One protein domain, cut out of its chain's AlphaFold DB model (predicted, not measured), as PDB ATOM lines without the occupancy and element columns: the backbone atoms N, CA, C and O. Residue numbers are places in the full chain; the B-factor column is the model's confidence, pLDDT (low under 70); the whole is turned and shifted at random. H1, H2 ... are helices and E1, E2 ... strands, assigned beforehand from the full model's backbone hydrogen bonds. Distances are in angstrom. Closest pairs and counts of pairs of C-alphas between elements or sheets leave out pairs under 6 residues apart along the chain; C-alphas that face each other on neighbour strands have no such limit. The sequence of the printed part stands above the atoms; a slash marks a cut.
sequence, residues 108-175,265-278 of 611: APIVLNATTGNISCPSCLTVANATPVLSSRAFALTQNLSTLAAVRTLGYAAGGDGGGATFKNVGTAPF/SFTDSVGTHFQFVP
ATOM      1  N   ALA A 108     168.209  97.250 218.987       69.50
ATOM      2  CA  ALA A 108     169.563  97.778 218.852       69.50
ATOM      3  C   ALA A 108     170.522  97.042 219.816       69.50
ATOM      4  O   ALA A 108     170.173  96.854 220.985       69.50
ATOM      5  N   PRO A 109     171.700  96.591 219.346       72.50
ATOM      6  CA  PRO A 109     172.365  96.977 218.095       72.50
ATOM      7  C   PRO A 109     171.983  96.169 216.841       72.50
ATOM      8  O   PRO A 109     172.453  96.483 215.746       72.50
ATOM      9  N   ILE A 110     171.164  95.127 216.979       81.62
ATOM     10  CA  ILE A 110     170.750  94.281 215.858       81.62
ATOM     11  C   ILE A 110     169.621  94.997 215.111       81.62
ATOM     12  O   ILE A 110     168.649  95.453 215.708       81.62
ATOM     13  N   VAL A 111     169.758  95.111 213.794       82.88
ATOM     14  CA  VAL A 111     168.798  95.751 212.896       82.88
ATOM     15  C   VAL A 111     168.280  94.711 211.915       82.88
ATOM     16  O   VAL A 111     169.044  94.148 211.130       82.88
ATOM     17  N   LEU A 112     166.968  94.485 211.939       80.94
ATOM     18  CA  LEU A 112     166.253  93.711 210.933       80.94
ATOM     19  C   LEU A 112     165.749  94.667 209.848       80.94
ATOM     20  O   LEU A 112     164.934  95.548 210.116       80.94
ATOM     21  N   ASN A 113     166.222  94.503 208.616       77.69
ATOM     22  CA  ASN A 113     165.673  95.232 207.482       77.69
ATOM     23  C   ASN A 113     164.278  94.677 207.163       77.69
ATOM     24  O   ASN A 113     164.151  93.588 206.612       77.69
ATOM     25  N   ALA A 114     163.235  95.443 207.479       66.25
ATOM     26  CA  ALA A 114     161.844  95.021 207.302       66.25
ATOM     27  C   ALA A 114     161.436  94.765 205.835       66.25
ATOM     28  O   ALA A 114     160.422  94.121 205.591       66.25
ATOM     29  N   THR A 115     162.199  95.267 204.856       66.19
ATOM     30  CA  THR A 115     161.916  95.083 203.420       66.19
ATOM     31  C   THR A 115     162.645  93.872 202.839       66.19
ATOM     32  O   THR A 115     162.078  93.147 202.029       66.19
ATOM     33  N   THR A 116     163.898  93.642 203.236       71.06
ATOM     34  CA  THR A 116     164.731  92.557 202.683       71.06
ATOM     35  C   THR A 116     164.843  91.339 203.597       71.06
ATOM     36  O   THR A 116     165.350  90.309 203.169       71.06
ATOM     37  N   GLY A 117     164.415  91.445 204.856       69.31
ATOM     38  CA  GLY A 117     164.601  90.415 205.879       69.31
ATOM     39  C   GLY A 117     166.045  90.276 206.375       69.31
ATOM     40  O   GLY A 117     166.319  89.408 207.200       69.31
ATOM     41  N   ASN A 118     166.980  91.114 205.906       75.75
ATOM     42  CA  ASN A 118     168.375  91.042 206.339       75.75
ATOM     43  C   ASN A 118     168.502  91.409 207.819       75.75
ATOM     44  O   ASN A 118     168.217  92.540 208.211       75.75
ATOM     45  N   ILE A 119     169.009  90.473 208.619       78.88
ATOM     46  CA  ILE A 119     169.492  90.748 209.971       78.88
ATOM     47  C   ILE A 119     170.930  91.241 209.841       78.88
ATOM     48  O   ILE A 119     171.806  90.538 209.342       78.88
ATOM     49  N   SER A 120     171.170  92.463 210.287       80.06
ATOM     50  CA  SER A 120     172.500  93.049 210.402       80.06
ATOM     51  C   SER A 120     172.719  93.474 211.843       80.06
ATOM     52  O   SER A 120     171.769  93.671 212.590       80.06
ATOM     53  N   CYS A 121     173.965  93.630 212.256       77.38
ATOM     54  CA  CYS A 121     174.252  94.300 213.509       77.38
ATOM     55  C   CYS A 121     175.349  95.331 213.258       77.38
ATOM     56  O   CYS A 121     176.526  95.009 213.413       77.38
ATOM     57  N   PRO A 122     174.981  96.546 212.809       68.50
ATOM     58  CA  PRO A 122     175.942  97.550 212.353       68.50
ATOM     59  C   PRO A 122     176.984  97.938 213.407       68.50
ATOM     60  O   PRO A 122     178.073  98.371 213.048       68.50
ATOM     61  N   SER A 123     176.663  97.772 214.693       66.81
ATOM     62  CA  SER A 123     177.594  98.015 215.797       66.81
ATOM     63  C   SER A 123     178.003  96.753 216.562       66.81
ATOM     64  O   SER A 123     178.715  96.872 217.555       66.81
ATOM     65  N   CYS A 124     177.593  95.549 216.144       70.00
ATOM     66  CA  CYS A 124     178.199  94.342 216.706       70.00
ATOM     67  C   CYS A 124     179.588  94.176 216.102       70.00
ATOM     68  O   CYS A 124     179.742  94.120 214.881       70.00
ATOM     69  N   LEU A 125     180.591  93.986 216.953       65.44
ATOM     70  CA  LEU A 125     181.857  93.427 216.505       65.44
ATOM     71  C   LEU A 125     181.626  91.990 216.021       65.44
ATOM     72  O   LEU A 125     181.389  91.082 216.816       65.44
ATOM     73  N   THR A 126     181.736  91.752 214.719       59.97
ATOM     74  CA  THR A 126     181.844  90.391 214.188       59.97
ATOM     75  C   THR A 126     183.271  89.896 214.420       59.97
ATOM     76  O   THR A 126     184.184  90.226 213.664       59.97
ATOM     77  N   VAL A 127     183.486  89.117 215.480       56.34
ATOM     78  CA  VAL A 127     184.817  88.660 215.938       56.34
ATOM     79  C   VAL A 127     185.395  87.494 215.114       56.34
ATOM     80  O   VAL A 127     186.190  86.706 215.611       56.34
ATOM     81  N   ALA A 128     185.010  87.347 213.843       54.78
ATOM     82  CA  ALA A 128     185.459  86.221 213.014       54.78
ATOM     83  C   ALA A 128     186.964  86.271 212.658       54.78
ATOM     84  O   ALA A 128     187.518  85.263 212.232       54.78
ATOM     85  N   ASN A 129     187.629  87.417 212.861       56.72
ATOM     86  CA  ASN A 129     189.071  87.595 212.681       56.72
ATOM     87  C   ASN A 129     189.768  87.845 214.024       56.72
ATOM     88  O   ASN A 129     189.229  88.534 214.888       56.72
ATOM     89  N   ALA A 130     191.018  87.383 214.147       68.25
ATOM     90  CA  ALA A 130     191.883  87.595 215.316       68.25
ATOM     91  C   ALA A 130     192.140  89.084 215.659       68.25
ATOM     92  O   ALA A 130     192.680  89.401 216.716       68.25
ATOM     93  N   THR A 131     191.762  90.009 214.773       82.00
ATOM     94  CA  THR A 131     191.810  91.460 214.986       82.00
ATOM     95  C   THR A 131     190.564  92.080 214.347       82.00
ATOM     96  O   THR A 131     190.501  92.170 213.117       82.00
ATOM     97  N   PRO A 132     189.537  92.452 215.130       85.94
ATOM     98  CA  PRO A 132     188.314  93.024 214.583       85.94
ATOM     99  C   PRO A 132     188.588  94.375 213.919       85.94
ATOM    100  O   PRO A 132     189.450  95.145 214.353       85.94
ATOM    101  N   VAL A 133     187.835  94.642 212.851       89.38
ATOM    102  CA  VAL A 133     187.936  95.862 212.050       89.38
ATOM    103  C   VAL A 133     186.755  96.774 212.382       89.38
ATOM    104  O   VAL A 133     185.602  96.381 212.233       89.38
ATOM    105  N   LEU A 134     187.050  97.983 212.848       88.69
ATOM    106  CA  LEU A 134     186.102  99.008 213.277       88.69
ATOM    107  C   LEU A 134     186.000 100.108 212.219       88.69
ATOM    108  O   LEU A 134     186.961 100.366 211.500       88.69
ATOM    109  N   SER A 135     184.858 100.788 212.124       86.31
ATOM    110  CA  SER A 135     184.627 101.810 211.090       86.31
ATOM    111  C   SER A 135     185.523 103.042 211.229       86.31
ATOM    112  O   SER A 135     185.939 103.604 210.224       86.31
ATOM    113  N   SER A 136     185.829 103.457 212.457       87.50
ATOM    114  CA  SER A 136     186.719 104.581 212.744       87.50
ATOM    115  C   SER A 136     187.251 104.502 214.172       87.50
ATOM    116  O   SER A 136     186.721 103.775 215.018       87.50
ATOM    117  N   ARG A 137     188.277 105.301 214.470       89.94
ATOM    118  CA  ARG A 137     188.779 105.468 215.840       89.94
ATOM    119  C   ARG A 137     187.752 106.140 216.753       89.94
ATOM    120  O   ARG A 137     187.613 105.744 217.904       89.94
ATOM    121  N   ALA A 138     186.982 107.098 216.231       88.62
ATOM    122  CA  ALA A 138     185.890 107.728 216.974       88.62
ATOM    123  C   ALA A 138     184.826 106.705 217.401       88.62
ATOM    124  O   ALA A 138     184.339 106.753 218.525       88.62
ATOM    125  N   PHE A 139     184.511 105.736 216.535       88.12
ATOM    126  CA  PHE A 139     183.645 104.622 216.906       88.12
ATOM    127  C   PHE A 139     184.315 103.723 217.950       88.12
ATOM    128  O   PHE A 139     183.679 103.400 218.951       88.12
ATOM    129  N   ALA A 140     185.598 103.386 217.785       91.56
ATOM    130  CA  ALA A 140     186.346 102.555 218.730       91.56
ATOM    131  C   ALA A 140     186.342 103.104 220.171       91.56
ATOM    132  O   ALA A 140     186.135 102.332 221.105       91.56
ATOM    133  N   LEU A 141     186.460 104.428 220.345       92.44
ATOM    134  CA  LEU A 141     186.345 105.122 221.642       92.44
ATOM    135  C   LEU A 141     185.029 104.815 222.382       92.44
ATOM    136  O   LEU A 141     184.986 104.815 223.606       92.44
ATOM    137  N   THR A 142     183.942 104.557 221.648       92.12
ATOM    138  CA  THR A 142     182.606 104.307 222.226       92.12
ATOM    139  C   THR A 142     182.351 102.842 222.574       92.12
ATOM    140  O   THR A 142     181.324 102.527 223.172       92.12
ATOM    141  N   GLN A 143     183.251 101.938 222.183       92.69
ATOM    142  CA  GLN A 143     183.091 100.502 222.387       92.69
ATOM    143  C   GLN A 143     183.825 100.047 223.651       92.69
ATOM    144  O   GLN A 143     184.766 100.695 224.110       92.69
ATOM    145  N   ASN A 144     183.396  98.929 224.237       93.88
ATOM    146  CA  ASN A 144     184.200  98.202 225.218       93.88
ATOM    147  C   ASN A 144     185.033  97.174 224.453       93.88
ATOM    148  O   ASN A 144     184.496  96.209 223.911       93.88
ATOM    149  N   LEU A 145     186.337  97.414 224.391       93.75
ATOM    150  CA  LEU A 145     187.300  96.613 223.647       93.75
ATOM    151  C   LEU A 145     188.262  95.878 224.592       93.75
ATOM    152  O   LEU A 145     189.163  95.194 224.119       93.75
ATOM    153  N   SER A 146     188.059  95.970 225.911       93.88
ATOM    154  CA  SER A 146     188.972  95.476 226.956       93.88
ATOM    155  C   SER A 146     189.418  94.014 226.817       93.88
ATOM    156  O   SER A 146     190.517  93.664 227.248       93.88
ATOM    157  N   THR A 147     188.611  93.154 226.190       92.19
ATOM    158  CA  THR A 147     188.915  91.728 225.971       92.19
ATOM    159  C   THR A 147     189.751  91.452 224.719       92.19
ATOM    160  O   THR A 147     190.203  90.327 224.510       92.19
ATOM    161  N   LEU A 148     189.959  92.458 223.869       92.62
ATOM    162  CA  LEU A 148     190.657  92.334 222.596       92.62
ATOM    163  C   LEU A 148     192.128  92.699 222.768       92.62
ATOM    164  O   LEU A 148     192.461  93.735 223.339       92.62
ATOM    165  N   ALA A 149     193.021  91.873 222.223       94.00
ATOM    166  CA  ALA A 149     194.459  92.146 222.236       94.00
ATOM    167  C   ALA A 149     194.862  93.239 221.229       94.00
ATOM    168  O   ALA A 149     195.845  93.951 221.435       94.00
ATOM    169  N   ALA A 150     194.111  93.363 220.135       94.56
ATOM    170  CA  ALA A 150     194.328  94.355 219.097       94.56
ATOM    171  C   ALA A 150     193.026  94.648 218.348       94.56
ATOM    172  O   ALA A 150     192.141  93.795 218.275       94.56
ATOM    173  N   VAL A 151     192.945  95.831 217.746       93.81
ATOM    174  CA  VAL A 151     191.877  96.226 216.821       93.81
ATOM    175  C   VAL A 151     192.469  96.954 215.623       93.81
ATOM    176  O   VAL A 151     193.577  97.485 215.691       93.81
ATOM    177  N   ARG A 152     191.727  97.002 214.522       92.44
ATOM    178  CA  ARG A 152     192.072  97.809 213.352       92.44
ATOM    179  C   ARG A 152     190.926  98.756 213.033       92.44
ATOM    180  O   ARG A 152     189.774  98.355 213.130       92.44
ATOM    181  N   THR A 153     191.211  99.984 212.625       89.94
ATOM    182  CA  THR A 153     190.198 100.893 212.065       89.94
ATOM    183  C   THR A 153     190.240 100.864 210.540       89.94
ATOM    184  O   THR A 153     191.288 100.611 209.935       89.94
ATOM    185  N   LEU A 154     189.093 101.083 209.897       84.31
ATOM    186  CA  LEU A 154     189.013 101.307 208.457       84.31
ATOM    187  C   LEU A 154     189.641 102.652 208.079       84.31
ATOM    188  O   LEU A 154     189.800 103.541 208.912       84.31
ATOM    189  N   GLY A 155     190.041 102.734 206.806       66.62
ATOM    190  CA  GLY A 155     190.635 103.918 206.185       66.62
ATOM    191  C   GLY A 155     189.738 105.156 206.238       66.62
ATOM    192  O   GLY A 155     188.565 105.058 206.580       66.62
ATOM    193  N   TYR A 156     190.317 106.292 205.846       64.50
ATOM    194  CA  TYR A 156     189.736 107.638 205.871       64.50
ATOM    195  C   TYR A 156     188.307 107.685 205.308       64.50
ATOM    196  O   TYR A 156     188.113 107.802 204.098       64.50
ATOM    197  N   ALA A 157     187.300 107.597 206.173       52.59
ATOM    198  CA  ALA A 157     185.912 107.808 205.772       52.59
ATOM    199  C   ALA A 157     185.601 109.313 205.705       52.59
ATOM    200  O   ALA A 157     184.753 109.739 204.922       52.59
ATOM    201  N   ALA A 158     186.325 110.120 206.493       57.78
ATOM    202  CA  ALA A 158     186.331 111.579 206.448       57.78
ATOM    203  C   ALA A 158     187.738 112.115 206.776       57.78
ATOM    204  O   ALA A 158     188.467 111.520 207.565       57.78
ATOM    205  N   GLY A 159     188.135 113.256 206.203       53.88
ATOM    206  CA  GLY A 159     189.437 113.866 206.503       53.88
ATOM    207  C   GLY A 159     189.629 114.130 208.007       53.88
ATOM    208  O   GLY A 159     188.782 114.770 208.633       53.88
ATOM    209  N   GLY A 160     190.755 113.658 208.560       58.56
ATOM    210  CA  GLY A 160     191.204 113.806 209.959       58.56
ATOM    211  C   GLY A 160     190.551 112.886 210.990       58.56
ATOM    212  O   GLY A 160     190.600 113.173 212.182       58.56
ATOM    213  N   ASP A 161     189.980 111.760 210.564       60.19
ATOM    214  CA  ASP A 161     189.554 110.677 211.462       60.19
ATOM    215  C   ASP A 161     190.724 109.853 212.050       60.19
ATOM    216  O   ASP A 161     190.514 109.031 212.949       60.19
ATOM    217  N   GLY A 162     191.960 110.106 211.608       63.25
ATOM    218  CA  GLY A 162     193.139 109.303 211.954       63.25
ATOM    219  C   GLY A 162     193.381 108.130 210.999       63.25
ATOM    220  O   GLY A 162     194.337 107.380 211.170       63.25
ATOM    221  N   GLY A 163     192.523 107.944 209.994       71.62
ATOM    222  CA  GLY A 163     192.650 106.885 209.006       71.62
ATOM    223  C   GLY A 163     192.580 105.462 209.546       71.62
ATOM    224  O   GLY A 163     192.198 105.174 210.685       71.62
ATOM    225  N   GLY A 164     192.977 104.547 208.663       83.94
ATOM    226  CA  GLY A 164     193.080 103.132 208.973       83.94
ATOM    227  C   GLY A 164     194.392 102.853 209.683       83.94
ATOM    228  O   GLY A 164     195.465 103.093 209.127       83.94
ATOM    229  N   ALA A 165     194.307 102.329 210.898       91.19
ATOM    230  CA  ALA A 165     195.464 102.019 211.720       91.19
ATOM    231  C   ALA A 165     195.230 100.746 212.534       91.19
ATOM    232  O   ALA A 165     194.091 100.339 212.778       91.19
ATOM    233  N   THR A 166     196.327 100.118 212.947       93.56
ATOM    234  CA  THR A 166     196.314  98.990 213.877       93.56
ATOM    235  C   THR A 166     196.618  99.506 215.273       93.56
ATOM    236  O   THR A 166     197.498 100.345 215.461       93.56
ATOM    237  N   PHE A 167     195.901  98.980 216.258       95.75
ATOM    238  CA  PHE A 167     196.059  99.347 217.653       95.75
ATOM    239  C   PHE A 167     196.243  98.108 218.507       95.75
ATOM    240  O   PHE A 167     195.530  97.119 218.341       95.75
ATOM    241  N   LYS A 168     197.177  98.179 219.451       96.56
ATOM    242  CA  LYS A 168     197.447  97.126 220.425       96.56
ATOM    243  C   LYS A 168     196.901  97.534 221.787       96.56
ATOM    244  O   LYS A 168     197.155  98.646 222.239       96.56
ATOM    245  N   ASN A 169     196.207  96.621 222.454       96.94
ATOM    246  CA  ASN A 169     195.810  96.799 223.844       96.94
ATOM    247  C   ASN A 169     197.061  96.802 224.738       96.94
ATOM    248  O   ASN A 169     197.843  95.846 224.740       96.94
ATOM    249  N   VAL A 170     197.261  97.896 225.470       96.88
ATOM    250  CA  VAL A 170     198.371  98.086 226.416       96.88
ATOM    251  C   VAL A 170     197.876  98.252 227.860       96.88
ATOM    252  O   VAL A 170     198.626  98.688 228.733       96.88
ATOM    253  N   GLY A 171     196.620  97.883 228.131       96.56
ATOM    254  CA  GLY A 171     196.006  97.954 229.452       96.56
ATOM    255  C   GLY A 171     195.858  99.395 229.926       96.56
ATOM    256  O   GLY A 171     195.030 100.129 229.404       96.56
ATOM    257  N   THR A 172     196.661  99.794 230.910       95.88
ATOM    258  CA  THR A 172     196.698 101.159 231.467       95.88
ATOM    259  C   THR A 172     198.046 101.847 231.249       95.88
ATOM    260  O   THR A 172     198.285 102.927 231.789       95.88
ATOM    261  N   ALA A 173     198.954 101.232 230.479       95.06
ATOM    262  CA  ALA A 173     200.259 101.822 230.209       95.06
ATOM    263  C   ALA A 173     200.101 103.173 229.480       95.06
ATOM    264  O   ALA A 173     199.246 103.284 228.594       95.06
ATOM    265  N   PRO A 174     200.903 104.199 229.819       94.38
ATOM    266  CA  PRO A 174     200.876 105.478 229.117       94.38
ATOM    267  C   PRO A 174     201.142 105.334 227.618       94.38
ATOM    268  O   PRO A 174     201.971 104.521 227.200       94.38
ATOM    269  N   PHE A 175     200.474 106.157 226.812       96.12
ATOM    270  CA  PHE A 175     200.657 106.158 225.365       96.12
ATOM    271  C   PHE A 175     202.000 106.755 224.946       96.12
ATOM    272  O   PHE A 175     202.447 107.762 225.482       96.12
ATOM    273  N   SER A 265     196.836 107.247 219.267       96.19
ATOM    274  CA  SER A 265     196.252 106.235 220.158       96.19
ATOM    275  C   SER A 265     194.910 106.663 220.749       96.19
ATOM    276  O   SER A 265     194.487 107.810 220.605       96.19
ATOM    277  N   PHE A 266     194.215 105.742 221.423       95.81
ATOM    278  CA  PHE A 266     192.925 106.047 222.035       95.81
ATOM    279  C   PHE A 266     192.623 105.193 223.274       95.81
ATOM    280  O   PHE A 266     193.147 104.090 223.425       95.81
ATOM    281  N   THR A 267     191.733 105.691 224.132       97.19
ATOM    282  CA  THR A 267     191.205 104.973 225.302       97.19
ATOM    283  C   THR A 267     189.754 104.586 225.051       97.19
ATOM    284  O   THR A 267     188.948 105.437 224.692       97.19
ATOM    285  N   ASP A 268     189.415 103.310 225.205       96.62
ATOM    286  CA  ASP A 268     188.053 102.825 224.977       96.62
ATOM    287  C   ASP A 268     187.060 103.292 226.067       96.62
ATOM    288  O   ASP A 268     187.429 103.952 227.042       96.62
ATOM    289  N   SER A 269     185.781 102.931 225.923       96.38
ATOM    290  CA  SER A 269     184.707 103.397 226.821       96.38
ATOM    291  C   SER A 269     184.838 102.952 228.284       96.38
ATOM    292  O   SER A 269     184.140 103.490 229.145       96.38
ATOM    293  N   VAL A 270     185.709 101.981 228.580       96.12
ATOM    294  CA  VAL A 270     185.932 101.449 229.933       96.12
ATOM    295  C   VAL A 270     187.331 101.763 230.471       96.12
ATOM    296  O   VAL A 270     187.706 101.254 231.525       96.12
ATOM    297  N   GLY A 271     188.096 102.616 229.784       96.19
ATOM    298  CA  GLY A 271     189.412 103.064 230.241       96.19
ATOM    299  C   GLY A 271     190.589 102.206 229.768       96.19
ATOM    300  O   GLY A 271     191.705 102.414 230.233       96.19
ATOM    301  N   THR A 272     190.380 101.257 228.849       97.31
ATOM    302  CA  THR A 272     191.462 100.435 228.291       97.31
ATOM    303  C   THR A 272     192.213 101.201 227.210       97.31
ATOM    304  O   THR A 272     191.616 101.760 226.292       97.31
ATOM    305  N   HIS A 273     193.539 101.198 227.289       98.06
ATOM    306  CA  HIS A 273     194.415 101.904 226.366       98.06
ATOM    307  C   HIS A 273     194.740 101.067 225.123       98.06
ATOM    308  O   HIS A 273     195.248  99.947 225.219       98.06
ATOM    309  N   PHE A 274     194.517 101.656 223.948       97.62
ATOM    310  CA  PHE A 274     194.838 101.102 222.636       97.62
ATOM    311  C   PHE A 274     195.909 101.949 221.940       97.62
ATOM    312  O   PHE A 274     195.631 103.007 221.377       97.62
ATOM    313  N   GLN A 275     197.152 101.471 221.998       97.12
ATOM    314  CA  GLN A 275     198.332 102.130 221.441       97.12
ATOM    315  C   GLN A 275     198.378 101.949 219.927       97.12
ATOM    316  O   GLN A 275     198.327 100.817 219.440       97.12
ATOM    317  N   PHE A 276     198.543 103.044 219.192       95.44
ATOM    318  CA  PHE A 276     198.818 103.007 217.760       95.44
ATOM    319  C   PHE A 276     200.094 102.206 217.456       95.44
ATOM    320  O   PHE A 276     201.135 102.425 218.082       95.44
ATOM    321  N   VAL A 277     200.004 101.296 216.481       93.69
ATOM    322  CA  VAL A 277     201.116 100.493 215.964       93.69
ATOM    323  C   VAL A 277     201.275 100.783 214.468       93.69
ATOM    324  O   VAL A 277     200.383 100.424 213.692       93.69
ATOM    325  N   PRO A 278     202.380 101.419 214.039       90.31
ATOM    326  CA  PRO A 278     202.608 101.696 212.628       90.31
ATOM    327  C   PRO A 278     202.839 100.403 211.839       90.31
ATOM    328  O   PRO A 278     203.541  99.499 212.291       90.31
TER     329      PRO A 278
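AT A GLANCE: This is residues 108 to 175 and 265 to 278 of the 611 residues of an uncharacterized protein of Bradyrhizobium diazoefficiens (UniProt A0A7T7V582). Little regular structure is here: a loop arm, whose residues 113 to 118 stick out, leads to a small body, a three-stranded sheet with one short helix, H1, beside its strands. Of 82 printed residues, only 20 are in the named elements, H1, E1, E2 and E3 along the chain; the class is mixed. The antiparallel sheet runs E1, E2, E3. The whole is elongated, 47 by 29 by 21 A, and only just compact, close to loose, with a radius of gyration of the C-alphas of 13.9 A.

HOW THE PARTS SIT: Look first at residues 111 to 112, paired antiparallel with 119 to 120. H1, residues 137 to 141, has every O i to N i+4 pair within hydrogen-bond range. It is on the sheet, over none of its strands. Its closest C-alphas to E1, residues 150 to 153, are Arg 137 and Thr 153, 6.1 A. E1 and E2, residues 166 to 171, form a hairpin, with N 151 and O 167 at 2.9 A. E3, residues 273 to 277, is antiparallel to E2, with N 168 and O 275 at 2.9 A.

IN THESE COORDINATES: Find C-alpha 137 at (188.779, 105.468, 215.840), where H1 begins. E2 spans 15.6 A and E3 12.5 A, ending at C-alpha 277, (201.116, 100.493, 215.964).

THE WHOLE: Residues 176 to 264 are cut out; C-alphas 175 and 265 are 6.8 A apart. E1 to E2 is a long link, with residues 155 to 162 under pLDDT 70.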